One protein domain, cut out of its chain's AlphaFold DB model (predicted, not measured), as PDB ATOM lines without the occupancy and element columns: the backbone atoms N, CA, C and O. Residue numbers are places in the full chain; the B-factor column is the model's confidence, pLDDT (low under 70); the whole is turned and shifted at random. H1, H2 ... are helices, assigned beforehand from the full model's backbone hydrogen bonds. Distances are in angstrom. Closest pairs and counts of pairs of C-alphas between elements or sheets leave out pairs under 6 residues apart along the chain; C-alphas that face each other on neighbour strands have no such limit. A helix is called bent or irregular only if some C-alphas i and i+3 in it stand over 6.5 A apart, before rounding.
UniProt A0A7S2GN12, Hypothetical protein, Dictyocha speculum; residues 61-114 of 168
ATOM      1  N   SER A  61      46.318  22.310  -0.749       83.06
ATOM      2  CA  SER A  61      45.682  23.589  -1.102       83.06
ATOM      3  C   SER A  61      45.715  23.873  -2.606       83.06
ATOM      4  O   SER A  61      44.705  24.291  -3.175       83.06
ATOM      5  N   MET A  62      46.841  23.597  -3.266       87.88
ATOM      6  CA  MET A  62      47.006  23.827  -4.701       87.88
ATOM      7  C   MET A  62      46.177  22.835  -5.526       87.88
ATOM      8  O   MET A  62      45.574  23.215  -6.533       87.88
ATOM      9  N   ASP A  63      46.104  21.577  -5.089       83.25
ATOM     10  CA  ASP A  63      45.294  20.547  -5.745       83.25
ATOM     11  C   ASP A  63      43.792  20.872  -5.649       83.25
ATOM     12  O   ASP A  63      43.071  20.814  -6.652       83.25
ATOM     13  N   VAL A  64      43.324  21.309  -4.473       83.50
ATOM     14  CA  VAL A  64      41.936  21.755  -4.271       83.50
ATOM     15  C   VAL A  64      41.627  22.990  -5.118       83.50
ATOM     16  O   VAL A  64      40.576  23.047  -5.759       83.50
ATOM     17  N   GLU A  65      42.540  23.960  -5.190       88.44
ATOM     18  CA  GLU A  65      42.368  25.147  -6.031       88.44
ATOM     19  C   GLU A  65      42.226  24.771  -7.512       88.44
ATOM     20  O   GLU A  65      41.315  25.255  -8.189       88.44
ATOM     21  N   ARG A  66      43.080  23.875  -8.027       88.00
ATOM     22  CA  ARG A  66      42.982  23.383  -9.413       88.00
ATOM     23  C   ARG A  66      41.647  22.692  -9.669       88.00
ATOM     24  O   ARG A  66      41.032  22.937 -10.706       88.00
ATOM     25  N   ALA A  67      41.177  21.878  -8.726       85.50
ATOM     26  CA  ALA A  67      39.882  21.215  -8.837       85.50
ATOM     27  C   ALA A  67      38.707  22.212  -8.804       85.50
ATOM     28  O   ALA A  67      37.732  22.033  -9.536       85.50
ATOM     29  N   ALA A  68      38.813  23.281  -8.009       87.12
ATOM     30  CA  ALA A  68      37.768  24.287  -7.825       87.12
ATOM     31  C   ALA A  68      37.757  25.393  -8.899       87.12
ATOM     32  O   ALA A  68      36.702  25.964  -9.180       87.12
ATOM     33  N   LYS A  69      38.892  25.692  -9.544       91.31
ATOM     34  CA  LYS A  69      39.017  26.688 -10.628       91.31
ATOM     35  C   LYS A  69      37.944  26.583 -11.720       91.31
ATOM     36  O   LYS A  69      37.312  27.603 -12.009       91.31
ATOM     37  N   PRO A  70      37.683  25.410 -12.331       87.75
ATOM     38  CA  PRO A  70      36.658  25.304 -13.367       87.75
ATOM     39  C   PRO A  70      35.248  25.574 -12.827       87.75
ATOM     40  O   PRO A  70      34.460  26.225 -13.509       87.75
ATOM     41  N   LEU A  71      34.945  25.139 -11.600       88.50
ATOM     42  CA  LEU A  71      33.662  25.397 -10.939       88.50
ATOM     43  C   LEU A  71      33.472  26.900 -10.693       88.50
ATOM     44  O   LEU A  71      32.454  27.472 -11.090       88.50
ATOM     45  N   LYS A  72      34.488  27.561 -10.128       88.50
ATOM     46  CA  LYS A  72      34.482  29.008  -9.895       88.50
ATOM     47  C   LYS A  72      34.257  29.773 -11.200       88.50
ATOM     48  O   LYS A  72      33.311  30.547 -11.296       88.50
ATOM     49  N   ASN A  73      35.082  29.516 -12.216       91.00
ATOM     50  CA  ASN A  73      35.130  30.324 -13.439       91.00
ATOM     51  C   ASN A  73      33.976  30.059 -14.420       91.00
ATOM     52  O   ASN A  73      33.692  30.910 -15.263       91.00
ATOM     53  N   LYS A  74      33.345  28.877 -14.374       88.81
ATOM     54  CA  LYS A  74      32.285  28.505 -15.330       88.81
ATOM     55  C   LYS A  74      30.882  28.505 -14.727       88.81
ATOM     56  O   LYS A  74      29.945  28.792 -15.468       88.81
ATOM     57  N   ILE A  75      30.741  28.179 -13.441       87.75
ATOM     58  CA  ILE A  75      29.440  27.931 -12.794       87.75
ATOM     59  C   ILE A  75      29.120  29.006 -11.754       87.75
ATOM     60  O   ILE A  75      27.971  29.404 -11.633       87.75
ATOM     61  N   MET A  76      30.107  29.526 -11.018       86.56
ATOM     62  CA  MET A  76      29.826  30.531  -9.982       86.56
ATOM     63  C   MET A  76      29.851  31.976 -10.498       86.56
ATOM     64  O   MET A  76      29.142  32.821  -9.955       86.56
ATOM     65  N   THR A  77      30.655  32.276 -11.524       88.38
ATOM     66  CA  THR A  77      30.837  33.648 -12.039       88.38
ATOM     67  C   THR A  77      29.976  33.980 -13.257       88.38
ATOM     68  O   THR A  77      29.557  35.125 -13.409       88.38
ATOM     69  N   LYS A  78      29.702  33.013 -14.143       91.38
ATOM     70  CA  LYS A  78      28.957  33.267 -15.386       91.38
ATOM     71  C   LYS A  78      27.461  33.368 -15.117       91.38
ATOM     72  O   LYS A  78      26.853  32.382 -14.724       91.38
ATOM     73  N   GLN A  79      26.860  34.516 -15.432       87.75
ATOM     74  CA  GLN A  79      25.456  34.804 -15.117       87.75
ATOM     75  C   GLN A  79      24.465  33.770 -15.678       87.75
ATOM     76  O   GLN A  79      23.563  33.351 -14.965       87.75
ATOM     77  N   ARG A  80      24.670  33.288 -16.914       90.38
ATOM     78  CA  ARG A  80      23.810  32.261 -17.540       90.38
ATOM     79  C   ARG A  80      23.836  30.911 -16.814       90.38
ATOM     80  O   ARG A  80      22.837  30.207 -16.806       90.38
ATOM     81  N   ASN A  81      24.977  30.552 -16.234       86.38
ATOM     82  CA  ASN A  81      25.199  29.249 -15.604       86.38
ATOM     83  C   ASN A  81      25.206  29.355 -14.077       86.38
ATOM     84  O   ASN A  81      25.610  28.407 -13.400       86.38
ATOM     85  N   ARG A  82      24.847  30.530 -13.543       88.19
ATOM     86  CA  ARG A  82      25.060  30.862 -12.144       88.19
ATOM     87  C   ARG A  82      24.168  30.003 -11.275       88.19
ATOM     88  O   ARG A  82      22.953  30.164 -11.252       88.19
ATOM     89  N   MET A  83      24.804  29.109 -10.540       87.38
ATOM     90  CA  MET A  83      24.132  28.210  -9.621       87.38
ATOM     91  C   MET A  83      24.177  28.764  -8.189       87.38
ATOM     92  O   MET A  83      25.103  29.490  -7.815       87.38
ATOM     93  N   GLY A  84      23.173  28.422  -7.375       89.38
ATOM     94  CA  GLY A  84      23.183  28.710  -5.940       89.38
ATOM     95  C   GLY A  84      24.375  28.048  -5.237       89.38
ATOM     96  O   GLY A  84      24.838  26.984  -5.652       89.38
ATOM     97  N   ARG A  85      24.878  28.670  -4.162       86.69
ATOM     98  CA  ARG A  85      26.092  28.205  -3.457       86.69
ATOM     99  C   ARG A  85      25.977  26.755  -2.972       86.69
ATOM    100  O   ARG A  85      26.900  25.984  -3.202       86.69
ATOM    101  N   GLY A  86      24.840  26.379  -2.382       90.81
ATOM    102  CA  GLY A  86      24.624  25.017  -1.879       90.81
ATOM    103  C   GLY A  86      24.644  23.959  -2.985       90.81
ATOM    104  O   GLY A  86      25.290  22.926  -2.854       90.81
ATOM    105  N   THR A  87      24.019  24.233  -4.130       90.12
ATOM    106  CA  THR A  87      24.021  23.290  -5.259       90.12
ATOM    107  C   THR A  87      25.405  23.197  -5.913       90.12
ATOM    108  O   THR A  87      25.830  22.109  -6.294       90.12
ATOM    109  N   ALA A  88      26.152  24.308  -5.981       88.44
ATOM    110  CA  ALA A  88      27.529  24.308  -6.475       88.44
ATOM    111  C   ALA A  88      28.476  23.496  -5.570       88.44
ATOM    112  O   ALA A  88      29.360  22.805  -6.072       88.44
ATOM    113  N   GLU A  89      28.275  23.539  -4.252       90.19
ATOM    114  CA  GLU A  89      29.013  22.726  -3.279       90.19
ATOM    115  C   GLU A  89      28.736  21.228  -3.458       90.19
ATOM    116  O   GLU A  89      29.673  20.428  -3.522       90.19
ATOM    117  N   VAL A  90      27.464  20.846  -3.609       92.56
ATOM    118  CA  VAL A  90      27.082  19.451  -3.885       92.56
ATOM    119  C   VAL A  90      27.709  18.974  -5.193       92.56
ATOM    120  O   VAL A  90      28.304  17.900  -5.220       92.56
ATOM    121  N   LEU A  91      27.659  19.789  -6.250       90.50
ATOM    122  CA  LEU A  91      28.273  19.472  -7.539       90.50
ATOM    123  C   LEU A  91      29.799  19.313  -7.444       90.50
ATOM    124  O   LEU A  91      30.378  18.453  -8.108       90.50
ATOM    125  N   ALA A  92      30.461  20.123  -6.613       88.62
ATOM    126  CA  ALA A  92      31.892  19.996  -6.367       88.62
ATOM    127  C   ALA A  92      32.224  18.639  -5.734       88.62
ATOM    128  O   ALA A  92      33.107  17.933  -6.219       88.62
ATOM    129  N   ARG A  93      31.484  18.260  -4.684       90.06
ATOM    130  CA  ARG A  93      31.667  16.981  -3.983       90.06
ATOM    131  C   ARG A  93      31.393  15.793  -4.894       90.06
ATOM    132  O   ARG A  93      32.227  14.897  -4.985       90.06
ATOM    133  N   THR A  94      30.264  15.789  -5.602       92.25
ATOM    134  CA  THR A  94      29.916  14.690  -6.515       92.25
ATOM    135  C   THR A  94      30.923  14.580  -7.653       92.25
ATOM    136  O   THR A  94      31.386  13.481  -7.947       92.25
ATOM    137  N   GLY A  95      31.350  15.702  -8.237       90.06
ATOM    138  CA  GLY A  95      32.375  15.720  -9.278       90.06
ATOM    139  C   GLY A  95      33.725  15.166  -8.810       90.06
ATOM    140  O   GLY A  95      34.359  14.403  -9.540       90.06
ATOM    141  N   MET A  96      34.161  15.503  -7.592       88.81
ATOM    142  CA  MET A  96      35.380  14.932  -7.003       88.81
ATOM    143  C   MET A  96      35.228  13.432  -6.729       88.81
ATOM    144  O   MET A  96      36.099  12.659  -7.127       88.81
ATOM    145  N   ASN A  97      34.106  13.006  -6.145       91.50
ATOM    146  CA  ASN A  97      33.834  11.592  -5.875       91.50
ATOM    147  C   ASN A  97      33.826  10.758  -7.163       91.50
ATOM    148  O   ASN A  97      34.463   9.710  -7.219       91.50
ATOM    149  N   MET A  98      33.178  11.243  -8.225       92.81
ATOM    150  CA  MET A  98      33.141  10.545  -9.513       92.81
ATOM    151  C   MET A  98      34.531  10.417 -10.143       92.81
ATOM    152  O   MET A  98      34.845   9.377 -10.718       92.81
ATOM    153  N   ARG A  99      35.394  11.433 -10.004       88.81
ATOM    154  CA  ARG A  99      36.792  11.355 -10.463       88.81
ATOM    155  C   ARG A  99      37.592  10.313  -9.691       88.81
ATOM    156  O   ARG A  99      38.331   9.554 -10.311       88.81
ATOM    157  N   LEU A 100      37.430  10.261  -8.369       87.56
ATOM    158  CA  LEU A 100      38.093   9.265  -7.523       87.56
ATOM    159  C   LEU A 100      37.633   7.844  -7.869       87.56
ATOM    160  O   LEU A 100      38.469   6.968  -8.074       87.56
ATOM    161  N   LEU A 101      36.322   7.630  -8.020       90.62
ATOM    162  CA  LEU A 101      35.760   6.338  -8.426       90.62
ATOM    163  C   LEU A 101      36.217   5.926  -9.829       90.62
ATOM    164  O   LEU A 101      36.543   4.763 -10.057       90.62
ATOM    165  N   HIS A 102      36.279   6.871 -10.767       91.19
ATOM    166  CA  HIS A 102      36.782   6.611 -12.112       91.19
ATOM    167  C   HIS A 102      38.261   6.209 -12.096       91.19
ATOM    168  O   HIS A 102      38.627   5.222 -12.731       91.19
ATOM    169  N   ALA A 103      39.103   6.930 -11.350       85.81
ATOM    170  CA  ALA A 103      40.516   6.591 -11.199       85.81
ATOM    171  C   ALA A 103      40.697   5.201 -10.569       85.81
ATOM    172  O   ALA A 103      41.448   4.387 -11.098       85.81
ATOM    173  N   ALA A 104      39.949   4.891  -9.506       85.00
ATOM    174  CA  ALA A 104      39.965   3.568  -8.885       85.00
ATOM    175  C   ALA A 104      39.553   2.465  -9.874       85.00
ATOM    176  O   ALA A 104      40.241   1.456  -9.992       85.00
ATOM    177  N   LYS A 105      38.482   2.684 -10.649       89.00
ATOM    178  CA  LYS A 105      38.026   1.742 -11.680       89.00
ATOM    179  C   LYS A 105      39.078   1.510 -12.765       89.00
ATOM    180  O   LYS A 105      39.240   0.377 -13.206       89.00
ATOM    181  N   MET A 106      39.765   2.557 -13.217       87.12
ATOM    182  CA  MET A 106      40.816   2.420 -14.231       87.12
ATOM    183  C   MET A 106      42.039   1.693 -13.684       87.12
ATOM    184  O   MET A 106      42.541   0.799 -14.357       87.12
ATOM    185  N   ASN A 107      42.428   1.977 -12.442       78.81
ATOM    186  CA  ASN A 107      43.505   1.252 -11.775       78.81
ATOM    187  C   ASN A 107      43.155  -0.231 -11.588       78.81
ATOM    188  O   ASN A 107      44.002  -1.079 -11.805       78.81
ATOM    189  N   MET A 108      41.906  -0.573 -11.253       76.94
ATOM    190  CA  MET A 108      41.474  -1.978 -11.176       76.94
ATOM    191  C   MET A 108      41.491  -2.684 -12.538       76.94
ATOM    192  O   MET A 108      41.769  -3.876 -12.618       76.94
ATOM    193  N   LYS A 109      41.174  -1.966 -13.620       73.00
ATOM    194  CA  LYS A 109      41.242  -2.521 -14.977       73.00
ATOM    195  C   LYS A 109      42.682  -2.746 -15.427       73.00
ATOM    196  O   LYS A 109      42.955  -3.777 -16.029       73.00
ATOM    197  N   SER A 110      43.589  -1.815 -15.134       58.81
ATOM    198  CA  SER A 110      45.005  -1.973 -15.478       58.81
ATOM    199  C   SER A 110      45.657  -3.096 -14.677       58.81
ATOM    200  O   SER A 110      46.439  -3.857 -15.227       58.81
ATOM    201  N   THR A 111      45.287  -3.260 -13.408       53.41
ATOM    202  CA  THR A 111      45.843  -4.316 -12.555       53.41
ATOM    203  C   THR A 111      45.248  -5.693 -12.835       53.41
ATOM    204  O   THR A 111      45.918  -6.693 -12.602       53.41
ATOM    205  N   ALA A 112      44.030  -5.767 -13.380       51.44
ATOM    206  CA  ALA A 112      43.491  -6.996 -13.959       51.44
ATOM    207  C   ALA A 112      44.165  -7.357 -15.297       51.44
ATOM    208  O   ALA A 112      44.337  -8.536 -15.589       51.44
ATOM    209  N   ALA A 113      44.571  -6.361 -16.094       49.34
ATOM    210  CA  ALA A 113      45.284  -6.575 -17.354       49.34
ATOM    211  C   ALA A 113      46.755  -6.994 -17.150       49.34
ATOM    212  O   ALA A 113      47.284  -7.756 -17.949       49.34
ATOM    213  N   GLU A 114      47.403  -6.563 -16.063       43.38
ATOM    214  CA  GLU A 114      48.794  -6.927 -15.739       43.38
ATOM    215  C   GLU A 114      48.951  -8.392 -15.260       43.38
ATOM    216  O   GLU A 114      50.063  -8.906 -15.187       43.38
TER     217      GLU A 114
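AT A GLANCE: This is residues 61 to 114 of the 168 residues of the protein "Hypothetical protein" of Dictyocha speculum (UniProt A0A7S2GN12). One long helix, H2, makes the long axis; the shorter, kinked H1 packs on its first part as the short arm of a lopsided V, and the far part of H2, residues 97 to 113, sticks out. The 54 printed residues hold two named helices, H1 then H2, and no named strand: all helix. The outline is a rod of 48 by 21 by 16 A, only just loose, close to extended, with a radius of gyration of the C-alphas of 14.7 A.

IN THESE COORDINATES: Find C-alpha 85 at (26.092, 28.205, -3.457); from there H2, residues 85 to 113, runs 42.1 A to C-alpha 113 at (45.284, -6.575, -17.354). H1, residues 61 to 76, begins at (45.682, 23.589, -1.102) and spans 19.5 A. It has a kink of 36 degrees near residue 68 and is irregular, but only just: C-alphas 67 and 70 are 6.9 A apart.

HOW THE PARTS SIT: H2 touches H1 with residues 85 to 96 alone; look at Leu 71 and Ala 92, whose C-alphas are the closest at 7.3 A. The helices run opposite ways at a steep tilt of 56 degrees. Every O i to N i+4 pair is within hydrogen-bond range in H2, and 10 of 12 in H1.

THE WHOLE: The C-alphas of Gln 79 and Glu 114 are the farthest apart, 47.8 A. The printed part has no cut, and the link from H1 to H2 is short. Look for pLDDT under 70 at residues 110 to 114.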